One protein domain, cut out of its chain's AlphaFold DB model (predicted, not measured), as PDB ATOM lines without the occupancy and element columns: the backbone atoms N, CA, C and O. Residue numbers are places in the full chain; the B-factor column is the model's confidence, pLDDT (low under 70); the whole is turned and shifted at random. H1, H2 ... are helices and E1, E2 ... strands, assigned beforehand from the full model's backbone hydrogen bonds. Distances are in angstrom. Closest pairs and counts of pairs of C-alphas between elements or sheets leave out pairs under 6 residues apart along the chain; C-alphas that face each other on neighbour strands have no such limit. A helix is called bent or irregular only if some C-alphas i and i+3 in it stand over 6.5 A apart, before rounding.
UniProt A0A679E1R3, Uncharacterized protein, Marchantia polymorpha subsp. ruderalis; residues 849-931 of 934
ATOM      1  N   LEU A 849     -72.194  -2.447   9.096       92.44
ATOM      2  CA  LEU A 849     -72.095  -1.334   8.154       92.44
ATOM      3  C   LEU A 849     -71.807   0.002   8.858       92.44
ATOM      4  O   LEU A 849     -70.976   0.774   8.385       92.44
ATOM      5  N   LYS A 850     -72.465   0.274   9.994       90.44
ATOM      6  CA  LYS A 850     -72.189   1.455  10.828       90.44
ATOM      7  C   LYS A 850     -70.749   1.436  11.349       90.44
ATOM      8  O   LYS A 850     -70.065   2.450  11.279       90.44
ATOM      9  N   SER A 851     -70.273   0.282  11.817       90.19
ATOM     10  CA  SER A 851     -68.903   0.110  12.319       90.19
ATOM     11  C   SER A 851     -67.855   0.323  11.226       90.19
ATOM     12  O   SER A 851     -66.861   1.014  11.449       90.19
ATOM     13  N   ASP A 852     -68.088  -0.222  10.030       92.69
ATOM     14  CA  ASP A 852     -67.215  -0.016   8.875       92.69
ATOM     15  C   ASP A 852     -67.185   1.454   8.439       92.69
ATOM     16  O   ASP A 852     -66.120   1.964   8.087       92.69
ATOM     17  N   PHE A 853     -68.323   2.150   8.509       92.38
ATOM     18  CA  PHE A 853     -68.401   3.579   8.222       92.38
ATOM     19  C   PHE A 853     -67.641   4.418   9.264       92.38
ATOM     20  O   PHE A 853     -66.853   5.289   8.900       92.38
ATOM     21  N   ILE A 854     -67.798   4.125  10.559       89.12
ATOM     22  CA  ILE A 854     -67.028   4.784  11.629       89.12
ATOM     23  C   ILE A 854     -65.522   4.577  11.418       89.12
ATOM     24  O   ILE A 854     -64.746   5.517  11.584       89.12
ATOM     25  N   ARG A 855     -65.101   3.365  11.030       89.62
ATOM     26  CA  ARG A 855     -63.694   3.070  10.724       89.62
ATOM     27  C   ARG A 855     -63.179   3.917   9.559       89.62
ATOM     28  O   ARG A 855     -62.141   4.540   9.715       89.62
ATOM     29  N   ASP A 856     -63.927   4.019   8.459       89.38
ATOM     30  CA  ASP A 856     -63.568   4.880   7.319       89.38
ATOM     31  C   ASP A 856     -63.433   6.361   7.712       89.38
ATOM     32  O   ASP A 856     -62.496   7.036   7.286       89.38
ATOM     33  N   ILE A 857     -64.332   6.870   8.565       85.75
ATOM     34  CA  ILE A 857     -64.226   8.232   9.105       85.75
ATOM     35  C   ILE A 857     -62.939   8.389   9.921       85.75
ATOM     36  O   ILE A 857     -62.218   9.366   9.732       85.75
ATOM     37  N   ASN A 858     -62.642   7.446  10.820       84.31
ATOM     38  CA  ASN A 858     -61.433   7.496  11.642       84.31
ATOM     39  C   ASN A 858     -60.164   7.441  10.782       84.31
ATOM     40  O   ASN A 858     -59.289   8.279  10.973       84.31
ATOM     41  N   ASP A 859     -60.102   6.549   9.791       84.62
ATOM     42  CA  ASP A 859     -58.961   6.420   8.875       84.62
ATOM     43  C   ASP A 859     -58.712   7.742   8.116       84.62
ATOM     44  O   ASP A 859     -57.596   8.264   8.096       84.62
ATOM     45  N   LYS A 860     -59.773   8.373   7.584       81.62
ATOM     46  CA  LYS A 860     -59.696   9.693   6.920       81.62
ATOM     47  C   LYS A 860     -59.206  10.813   7.841       81.62
ATOM     48  O   LYS A 860     -58.616  11.787   7.366       81.62
ATOM     49  N   LEU A 861     -59.493  10.716   9.139       74.62
ATOM     50  CA  LEU A 861     -59.069  11.690  10.145       74.62
ATOM     51  C   LEU A 861     -57.636  11.430  10.644       74.62
ATOM     52  O   LEU A 861     -56.945  12.392  10.982       74.62
ATOM     53  N   GLU A 862     -57.176  10.175  10.669       71.81
ATOM     54  CA  GLU A 862     -55.809   9.793  11.054       71.81
ATOM     55  C   GLU A 862     -54.774  10.092   9.955       71.81
ATOM     56  O   GLU A 862     -53.671  10.551  10.266       71.81
ATOM     57  N   ASP A 863     -55.137   9.936   8.678       61.31
ATOM     58  CA  ASP A 863     -54.243  10.161   7.529       61.31
ATOM     59  C   ASP A 863     -53.856  11.646   7.297       61.31
ATOM     60  O   ASP A 863     -52.974  11.938   6.486       61.31
ATOM     61  N   ASN A 864     -54.442  12.603   8.036       56.22
ATOM     62  CA  ASN A 864     -54.143  14.046   7.944       56.22
ATOM     63  C   ASN A 864     -53.610  14.654   9.270       56.22
ATOM     64  O   ASN A 864     -54.280  15.464   9.917       56.22
ATOM     65  N   PRO A 865     -52.369  14.335   9.692       52.31
ATOM     66  CA  PRO A 865     -51.798  14.825  10.952       52.31
ATOM     67  C   PRO A 865     -51.307  16.289  10.929       52.31
ATOM     68  O   PRO A 865     -50.884  16.799  11.966       52.31
ATOM     69  N   SER A 866     -51.337  16.982   9.783       48.34
ATOM     70  CA  SER A 866     -50.903  18.386   9.651       48.34
ATOM     71  C   SER A 866     -52.101  19.284   9.312       48.34
ATOM     72  O   SER A 866     -52.701  19.120   8.257       48.34
ATOM     73  N   ASP A 867     -52.427  20.212  10.219       46.19
ATOM     74  CA  ASP A 867     -53.602  21.105  10.240       46.19
ATOM     75  C   ASP A 867     -54.964  20.423  10.475       46.19
ATOM     76  O   ASP A 867     -55.774  20.214   9.569       46.19
ATOM     77  N   ARG A 868     -55.263  20.164  11.760       54.28
ATOM     78  CA  ARG A 868     -56.615  19.826  12.240       54.28
ATOM     79  C   ARG A 868     -57.625  20.857  11.704       54.28
ATOM     80  O   ARG A 868     -57.573  22.017  12.099       54.28
ATOM     81  N   PHE A 869     -58.544  20.383  10.855       49.88
ATOM     82  CA  PHE A 869     -59.726  21.033  10.251       49.88
ATOM     83  C   PHE A 869     -59.626  21.792   8.918       49.88
ATOM     84  O   PHE A 869     -60.682  22.089   8.362       49.88
ATOM     85  N   HIS A 870     -58.460  22.067   8.326       51.25
ATOM     86  CA  HIS A 870     -58.460  22.888   7.096       51.25
ATOM     87  C   HIS A 870     -58.640  22.127   5.769       51.25
ATOM     88  O   HIS A 870     -58.927  22.776   4.762       51.25
ATOM     89  N   LEU A 871     -58.521  20.792   5.736       51.72
ATOM     90  CA  LEU A 871     -58.479  20.037   4.467       51.72
ATOM     91  C   LEU A 871     -59.586  18.993   4.248       51.72
ATOM     92  O   LEU A 871     -59.988  18.826   3.100       51.72
ATOM     93  N   VAL A 872     -60.121  18.337   5.284       55.22
ATOM     94  CA  VAL A 872     -61.246  17.398   5.098       55.22
ATOM     95  C   VAL A 872     -62.541  18.199   5.074       55.22
ATOM     96  O   VAL A 872     -62.969  18.742   6.095       55.22
ATOM     97  N   LYS A 873     -63.158  18.319   3.897       64.94
ATOM     98  CA  LYS A 873     -64.479  18.947   3.784       64.94
ATOM     99  C   LYS A 873     -65.482  18.083   4.539       64.94
ATOM    100  O   LYS A 873     -65.470  16.871   4.377       64.94
ATOM    101  N   GLU A 874     -66.377  18.700   5.309       67.00
ATOM    102  CA  GLU A 874     -67.450  17.999   6.035       67.00
ATOM    103  C   GLU A 874     -68.188  17.001   5.120       67.00
ATOM    104  O   GLU A 874     -68.421  15.866   5.511       67.00
ATOM    105  N   GLU A 875     -68.413  17.372   3.855       71.94
ATOM    106  CA  GLU A 875     -69.005  16.520   2.814       71.94
ATOM    107  C   GLU A 875     -68.256  15.193   2.555       71.94
ATOM    108  O   GLU A 875     -68.889  14.206   2.189       71.94
ATOM    109  N   GLU A 876     -66.934  15.119   2.748       77.94
ATOM    110  CA  GLU A 876     -66.136  13.895   2.545       77.94
ATOM    111  C   GLU A 876     -66.373  12.840   3.633       77.94
ATOM    112  O   GLU A 876     -66.238  11.637   3.372       77.94
ATOM    113  N   LEU A 877     -66.790  13.276   4.826       80.19
ATOM    114  CA  LEU A 877     -67.149  12.393   5.939       80.19
ATOM    115  C   LEU A 877     -68.487  11.683   5.699       80.19
ATOM    116  O   LEU A 877     -68.719  10.619   6.255       80.19
ATOM    117  N   PHE A 878     -69.341  12.216   4.820       83.94
ATOM    118  CA  PHE A 878     -70.615  11.600   4.428       83.94
ATOM    119  C   PHE A 878     -70.492  10.636   3.231       83.94
ATOM    120  O   PHE A 878     -71.471   9.986   2.857       83.94
ATOM    121  N   ASN A 879     -69.312  10.539   2.609       85.44
ATOM    122  CA  ASN A 879     -69.106   9.853   1.327       85.44
ATOM    123  C   ASN A 879     -68.614   8.401   1.454       85.44
ATOM    124  O   ASN A 879     -67.923   7.912   0.562       85.44
ATOM    125  N   TYR A 880     -68.934   7.699   2.540       90.06
ATOM    126  CA  TYR A 880     -68.614   6.274   2.630       90.06
ATOM    127  C   TYR A 880     -69.410   5.459   1.602       90.06
ATOM    128  O   TYR A 880     -70.636   5.592   1.482       90.06
ATOM    129  N   GLU A 881     -68.701   4.600   0.872       91.88
ATOM    130  CA  GLU A 881     -69.266   3.669  -0.100       91.88
ATOM    131  C   GLU A 881     -68.900   2.240   0.293       91.88
ATOM    132  O   GLU A 881     -67.728   1.870   0.364       91.88
ATOM    133  N   HIS A 882     -69.921   1.427   0.549       93.75
ATOM    134  CA  HIS A 882     -69.744   0.040   0.938       93.75
ATOM    135  C   HIS A 882     -69.461  -0.829  -0.299       93.75
ATOM    136  O   HIS A 882     -70.270  -0.824  -1.236       93.75
ATOM    137  N   PRO A 883     -68.347  -1.586  -0.328       92.56
ATOM    138  CA  PRO A 883     -68.021  -2.465  -1.442       92.56
ATOM    139  C   PRO A 883     -68.722  -3.824  -1.315       92.56
ATOM    140  O   PRO A 883     -68.491  -4.578  -0.372       92.56
ATOM    141  N   TRP A 884     -69.513  -4.188  -2.319       91.56
ATOM    142  CA  TRP A 884     -70.168  -5.491  -2.405       91.56
ATOM    143  C   TRP A 884     -69.343  -6.494  -3.225       91.56
ATOM    144  O   TRP A 884     -68.909  -6.169  -4.336       91.56
ATOM    145  N   PRO A 885     -69.170  -7.740  -2.750       87.00
ATOM    146  CA  PRO A 885     -68.517  -8.781  -3.533       87.00
ATOM    147  C   PRO A 885     -69.352  -9.162  -4.775       87.00
ATOM    148  O   PRO A 885     -70.583  -9.062  -4.747       87.00
ATOM    149  N   PRO A 886     -68.713  -9.634  -5.862       85.50
ATOM    150  CA  PRO A 886     -69.427 -10.092  -7.049       85.50
ATOM    151  C   PRO A 886     -70.259 -11.348  -6.748       85.50
ATOM    152  O   PRO A 886     -69.845 -12.227  -5.991       85.50
ATOM    153  N   ILE A 887     -71.420 -11.461  -7.396       85.94
ATOM    154  CA  ILE A 887     -72.349 -12.587  -7.250       85.94
ATOM    155  C   ILE A 887     -72.275 -13.443  -8.510       85.94
ATOM    156  O   ILE A 887     -72.757 -13.058  -9.579       85.94
ATOM    157  N   GLN A 888     -71.684 -14.630  -8.389       77.44
ATOM    158  CA  GLN A 888     -71.459 -15.527  -9.519       77.44
ATOM    159  C   GLN A 888     -72.753 -15.795 -10.310       77.44
ATOM    160  O   GLN A 888     -73.772 -16.191  -9.750       77.44
ATOM    161  N   GLY A 889     -72.706 -15.574 -11.628       76.19
ATOM    162  CA  GLY A 889     -73.840 -15.792 -12.538       76.19
ATOM    163  C   GLY A 889     -74.887 -14.670 -12.577       76.19
ATOM    164  O   GLY A 889     -75.770 -14.722 -13.430       76.19
ATOM    165  N   HIS A 890     -74.781 -13.649 -11.718       80.25
ATOM    166  CA  HIS A 890     -75.740 -12.539 -11.653       80.25
ATOM    167  C   HIS A 890     -75.084 -11.151 -11.721       80.25
ATOM    168  O   HIS A 890     -75.568 -10.292 -12.455       80.25
ATOM    169  N   ILE A 891     -73.993 -10.931 -10.980       81.00
ATOM    170  CA  ILE A 891     -73.268  -9.657 -10.884       81.00
ATOM    171  C   ILE A 891     -71.768  -9.950 -10.985       81.00
ATOM    172  O   ILE A 891     -71.185 -10.555 -10.091       81.00
ATOM    173  N   THR A 892     -71.142  -9.547 -12.088       75.50
ATOM    174  CA  THR A 892     -69.735  -9.871 -12.389       75.50
ATOM    175  C   THR A 892     -68.732  -8.834 -11.892       75.50
ATOM    176  O   THR A 892     -67.541  -9.125 -11.849       75.50
ATOM    177  N   GLU A 893     -69.197  -7.645 -11.519       81.38
ATOM    178  CA  GLU A 893     -68.370  -6.520 -11.078       81.38
ATOM    179  C   GLU A 893     -68.580  -6.244  -9.584       81.38
ATOM    180  O   GLU A 893     -69.635  -6.556  -9.027       81.38
ATOM    181  N   VAL A 894     -67.573  -5.661  -8.931       82.12
ATOM    182  CA  VAL A 894     -67.714  -5.119  -7.573       82.12
ATOM    183  C   VAL A 894     -68.600  -3.881  -7.663       82.12
ATOM    184  O   VAL A 894     -68.293  -2.955  -8.409       82.12
ATOM    185  N   ILE A 895     -69.700  -3.869  -6.913       87.12
ATOM    186  CA  ILE A 895     -70.614  -2.725  -6.843       87.12
ATOM    187  C   ILE A 895     -70.311  -1.959  -5.560       87.12
ATOM    188  O   ILE A 895     -70.205  -2.567  -4.499       87.12
ATOM    189  N   GLN A 896     -70.207  -0.638  -5.644       89.44
ATOM    190  CA  GLN A 896     -70.120   0.241  -4.481       89.44
ATOM    191  C   GLN A 896     -71.468   0.945  -4.287       89.44
ATOM    192  O   GLN A 896     -72.015   1.496  -5.241       89.44
ATOM    193  N   GLU A 897     -72.030   0.886  -3.077       90.69
ATOM    194  CA  GLU A 897     -73.279   1.582  -2.728       90.69
ATOM    195  C   GLU A 897     -73.027   2.555  -1.574       90.69
ATOM    196  O   GLU A 897     -72.364   2.222  -0.591       90.69
ATOM    197  N   ARG A 898     -73.554   3.778  -1.683       90.06
ATOM    198  CA  ARG A 898     -73.338   4.825  -0.675       90.06
ATOM    199  C   ARG A 898     -74.042   4.482   0.630       90.06
ATOM    200  O   ARG A 898     -75.191   4.046   0.613       90.06
ATOM    201  N   ALA A 899     -73.426   4.802   1.769       87.31
ATOM    202  CA  ALA A 899     -74.035   4.588   3.087       87.31
ATOM    203  C   ALA A 899     -75.436   5.215   3.187       87.31
ATOM    204  O   ALA A 899     -76.368   4.565   3.640       87.31
ATOM    205  N   ARG A 900     -75.626   6.436   2.667       86.44
ATOM    206  CA  ARG A 900     -76.929   7.137   2.622       86.44
ATOM    207  C   ARG A 900     -78.013   6.442   1.781       86.44
ATOM    208  O   ARG A 900     -79.197   6.752   1.894       86.44
ATOM    209  N   GLU A 901     -77.614   5.532   0.896       85.00
ATOM    210  CA  GLU A 901     -78.511   4.714   0.071       85.00
ATOM    211  C   GLU A 901     -78.822   3.362   0.723       85.00
ATOM    212  O   GLU A 901     -79.724   2.663   0.263       85.00
ATOM    213  N   LEU A 902     -78.144   3.023   1.822       87.25
ATOM    214  CA  LEU A 902     -78.317   1.789   2.585       87.25
ATOM    215  C   LEU A 902     -78.946   2.062   3.960       87.25
ATOM    216  O   LEU A 902     -79.944   1.438   4.313       87.25
ATOM    217  N   LEU A 903     -78.417   3.044   4.689       86.31
ATOM    218  CA  LEU A 903     -78.835   3.485   6.019       86.31
ATOM    219  C   LEU A 903     -79.912   4.583   5.965       86.31
ATOM    220  O   LEU A 903     -80.316   5.047   4.889       86.31
ATOM    221  N   TRP A 904     -80.400   4.967   7.147       83.12
ATOM    222  CA  TRP A 904     -81.274   6.123   7.327       83.12
ATOM    223  C   TRP A 904     -80.442   7.402   7.303       83.12
ATOM    224  O   TRP A 904     -79.286   7.407   7.720       83.12
ATOM    225  N   GLU A 905     -81.034   8.501   6.844       81.50
ATOM    226  CA  GLU A 905     -80.344   9.794   6.808       81.50
ATOM    227  C   GLU A 905     -79.944  10.245   8.218       81.50
ATOM    228  O   GLU A 905     -78.796  10.618   8.437       81.50
ATOM    229  N   SER A 906     -80.835  10.058   9.199       80.69
ATOM    230  CA  SER A 906     -80.543  10.314  10.610       80.69
ATOM    231  C   SER A 906     -79.395   9.460  11.152       80.69
ATOM    232  O   SER A 906     -78.561   9.992  11.871       80.69
ATOM    233  N   ASP A 907     -79.315   8.174  10.785       83.62
ATOM    234  CA  ASP A 907     -78.218   7.292  11.216       83.62
ATOM    235  C   ASP A 907     -76.875   7.787  10.661       83.62
ATOM    236  O   ASP A 907     -75.868   7.793  11.361       83.62
ATOM    237  N   VAL A 908     -76.846   8.197   9.388       85.38
ATOM    238  CA  VAL A 908     -75.633   8.721   8.745       85.38
ATOM    239  C   VAL A 908     -75.194  10.020   9.421       85.38
ATOM    240  O   VAL A 908     -74.017  10.170   9.747       85.38
ATOM    241  N   GLU A 909     -76.126  10.946   9.655       85.00
ATOM    242  CA  GLU A 909     -75.849  12.193  10.373       85.00
ATOM    243  C   GLU A 909     -75.364  11.939  11.802       85.00
ATOM    244  O   GLU A 909     -74.417  12.584  12.252       85.00
ATOM    245  N   GLU A 910     -75.996  11.015  12.519       84.38
ATOM    246  CA  GLU A 910     -75.634  10.637  13.882       84.38
ATOM    247  C   GLU A 910     -74.217  10.068  13.935       84.38
ATOM    248  O   GLU A 910     -73.395  10.589  14.682       84.38
ATOM    249  N   ILE A 911     -73.883   9.101  13.075       85.38
ATOM    250  CA  ILE A 911     -72.545   8.496  13.004       85.38
ATOM    251  C   ILE A 911     -71.463   9.557  12.806       85.38
ATOM    252  O   ILE A 911     -70.472   9.579  13.541       85.38
ATOM    253  N   VAL A 912     -71.652  10.461  11.839       84.38
ATOM    254  CA  VAL A 912     -70.686  11.534  11.567       84.38
ATOM    255  C   VAL A 912     -70.582  12.473  12.772       84.38
ATOM    256  O   VAL A 912     -69.481  12.750  13.252       84.38
ATOM    257  N   ASN A 913     -71.717  12.926  13.314       79.19
ATOM    258  CA  ASN A 913     -71.743  13.857  14.441       79.19
ATOM    259  C   ASN A 913     -71.138  13.262  15.718       79.19
ATOM    260  O   ASN A 913     -70.389  13.953  16.408       79.19
ATOM    261  N   GLU A 914     -71.451  12.012  16.054       76.19
ATOM    262  CA  GLU A 914     -70.930  11.332  17.239       76.19
ATOM    263  C   GLU A 914     -69.433  11.068  17.135       76.19
ATOM    264  O   GLU A 914     -68.700  11.310  18.097       76.19
ATOM    265  N   THR A 915     -68.967  10.610  15.972       75.06
ATOM    266  CA  THR A 915     -67.547  10.314  15.750       75.06
ATOM    267  C   THR A 915     -66.711  11.589  15.881       75.06
ATOM    268  O   THR A 915     -65.716  11.612  16.608       75.06
ATOM    269  N   ILE A 916     -67.172  12.701  15.294       69.94
ATOM    270  CA  ILE A 916     -66.530  14.014  15.452       69.94
ATOM    271  C   ILE A 916     -66.594  14.494  16.913       69.94
ATOM    272  O   ILE A 916     -65.601  14.994  17.448       69.94
ATOM    273  N   GLN A 917     -67.740  14.341  17.589       67.25
ATOM    274  CA  GLN A 917     -67.900  14.766  18.985       67.25
ATOM    275  C   GLN A 917     -66.984  14.002  19.945       67.25
ATOM    276  O   GLN A 917     -66.419  14.632  20.843       67.25
ATOM    277  N   LYS A 918     -66.806  12.688  19.755       67.00
ATOM    278  CA  LYS A 918     -65.892  11.856  20.557       67.00
ATOM    279  C   LYS A 918     -64.433  12.299  20.418       67.00
ATOM    280  O   LYS A 918     -63.688  12.223  21.389       67.00
ATOM    281  N   LEU A 919     -64.037  12.809  19.251       63.38
ATOM    282  CA  LEU A 919     -62.660  13.235  18.984       63.38
ATOM    283  C   LEU A 919     -62.344  14.669  19.453       63.38
ATOM    284  O   LEU A 919     -61.215  14.931  19.865       63.38
ATOM    285  N   TYR A 920     -63.313  15.597  19.413       59.56
ATOM    286  CA  TYR A 920     -63.049  17.039  19.611       59.56
ATOM    287  C   TYR A 920     -63.857  17.715  20.738       59.56
ATOM    288  O   TYR A 920     -63.588  18.864  21.095       59.56
ATOM    289  N   GLY A 921     -64.835  17.030  21.336       54.12
ATOM    290  CA  GLY A 921     -65.709  17.585  22.373       54.12
ATOM    291  C   GLY A 921     -66.766  18.570  21.838       54.12
ATOM    292  O   GLY A 921     -66.549  19.336  20.897       54.12
ATOM    293  N   ARG A 922     -67.949  18.587  22.473       45.44
ATOM    294  CA  ARG A 922     -69.155  19.331  22.025       45.44
ATOM    295  C   ARG A 922     -68.936  20.836  21.770       45.44
ATOM    296  O   ARG A 922     -69.648  21.431  20.963       45.44
ATOM    297  N   GLY A 923     -67.984  21.458  22.471       46.38
ATOM    298  CA  GLY A 923     -67.708  22.898  22.403       46.38
ATOM    299  C   GLY A 923     -66.921  23.344  21.165       46.38
ATOM    300  O   GLY A 923     -67.222  24.401  20.613       46.38
ATOM    301  N   GLN A 924     -65.957  22.542  20.692       50.41
ATOM    302  CA  GLN A 924     -65.138  22.888  19.521       50.41
ATOM    303  C   GLN A 924     -65.924  22.720  18.216       50.41
ATOM    304  O   GLN A 924     -65.875  23.596  17.356       50.41
ATOM    305  N   TRP A 925     -66.738  21.665  18.099       53.03
ATOM    306  CA  TRP A 925     -67.531  21.413  16.890       53.03
ATOM    307  C   TRP A 925     -68.623  22.461  16.647       53.03
ATOM    308  O   TRP A 925     -68.768  22.952  15.533       53.03
ATOM    309  N   ASN A 926     -69.346  22.898  17.685       49.00
ATOM    310  CA  ASN A 926     -70.342  23.968  17.534       49.00
ATOM    311  C   ASN A 926     -69.710  25.300  17.099       49.00
ATOM    312  O   ASN A 926     -70.334  26.075  16.374       49.00
ATOM    313  N   ALA A 927     -68.467  25.568  17.509       50.09
ATOM    314  CA  ALA A 927     -67.726  26.742  17.070       50.09
ATOM    315  C   ALA A 927     -67.260  26.614  15.603       50.09
ATOM    316  O   ALA A 927     -67.298  27.608  14.877       50.09
ATOM    317  N   VAL A 928     -66.899  25.407  15.149       51.66
ATOM    318  CA  VAL A 928     -66.579  25.098  13.740       51.66
ATOM    319  C   VAL A 928     -67.827  25.201  12.852       51.66
ATOM    320  O   VAL A 928     -67.806  25.920  11.857       51.66
ATOM    321  N   ARG A 929     -68.954  24.599  13.255       47.12
ATOM    322  CA  ARG A 929     -70.231  24.608  12.513       47.12
ATOM    323  C   ARG A 929     -70.830  26.010  12.350       47.12
ATOM    324  O   ARG A 929     -71.504  26.294  11.367       47.12
ATOM    325  N   LEU A 930     -70.574  26.906  13.305       48.53
ATOM    326  CA  LEU A 930     -70.983  28.316  13.248       48.53
ATOM    327  C   LEU A 930     -69.961  29.223  12.536       48.53
ATOM    328  O   LEU A 930     -70.154  30.439  12.519       48.53
ATOM    329  N   GLY A 931     -68.870  28.670  11.990       44.91
ATOM    330  CA  GLY A 931     -67.807  29.438  11.333       44.91
ATOM    331  C   GLY A 931     -67.074  30.408  12.270       44.91
ATOM    332  O   GLY A 931     -66.586  31.446  11.827       44.91
TER     333      GLY A 931
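This is residues 849 to 931 of the 934 residues of an uncharacterized protein of Marchantia polymorpha subsp. ruderalis (UniProt A0A679E1R3). A two-stranded hairpin, E1 and E2, reaches out from a small helical body, and the far part of its turn, residues 887 to 892, sticks out free. In the body H1 and H4a, the first arm of the bent helix H4, pack on each other at a slant, with the short helix H2 near both; past the bend, H4b turns off steeply at the end of the domain away from the hairpin's turn. The printed part has 83 residues, with four named helices and two named strands in the order H1, H2, E1, E2, H3, H4; the sheet, E1 - E2, is antiparallel and the class is mostly helix. The whole is loose, with a radius of gyration of the C-alphas of 15.2 A, and elongated, spanning 52 by 28 by 19 A.

Strand E1 is residues 881 to 884, 9.5 A long, with C-alpha 881 at (-69.266, 3.669, -0.100). Strand E2 is residues 895 to 898, 10.1 A long. H3, residues 899 to 902, is 5.1 A long, and H2, residues 874 to 877, is 5.6 A long. H1 is residues 849 to 862, 19.9 A long, beginning with C-alpha 849 at (-72.095, -1.334, 8.154). H4, residues 905 to 929, was assigned as one helix by its hydrogen bonds, but is bent: C-alphas 919 and 922 are 9.4 A apart. Its arm H4a, residues 905 to 919, is 21.7 A long; its arm H4b, residues 922 to 929, is 10.9 A long and ends with C-alpha 929 at (-70.231, 24.608, 12.513).

E1 and E2 form a hairpin, antiparallel at 149 degrees between their directions; N 882 and O 897, 2.8 A apart, and N 897 and O 882, 3.1 A apart, are within hydrogen-bond range. The closest C-alphas of E1 and H3 are those of Glu 881 and Ala 899, 5.8 A apart. H4a touches H1 with residues 911 to 915 alone; the closest C-alphas of the two are those of Ile 854 and Ile 911, 6.8 A apart. These two run the same way at a steep tilt of 41 degrees. H2 is close to H1 but not clearly touching, the closest C-alphas being those of Ile 857 and Leu 877, 6.0 A apart. H4a and H4b run opposite ways at a steep tilt of 63 degrees. H4b is apart from H1. In H1 and H4a every O i to N i+4 pair is within hydrogen-bond range, in H4b 2 of 4 are, and H2 and H3 are too short for such a pair.

The two C-alphas farthest apart, those of Gly 889 and Gly 923, are 52.5 A apart. The printed part has no cut. The link from H1 to H2, with 11 residues between them, is long. The mean pLDDT of the printed part is 74.5, and residues 863 to 874 and 916 to 931 are under 70.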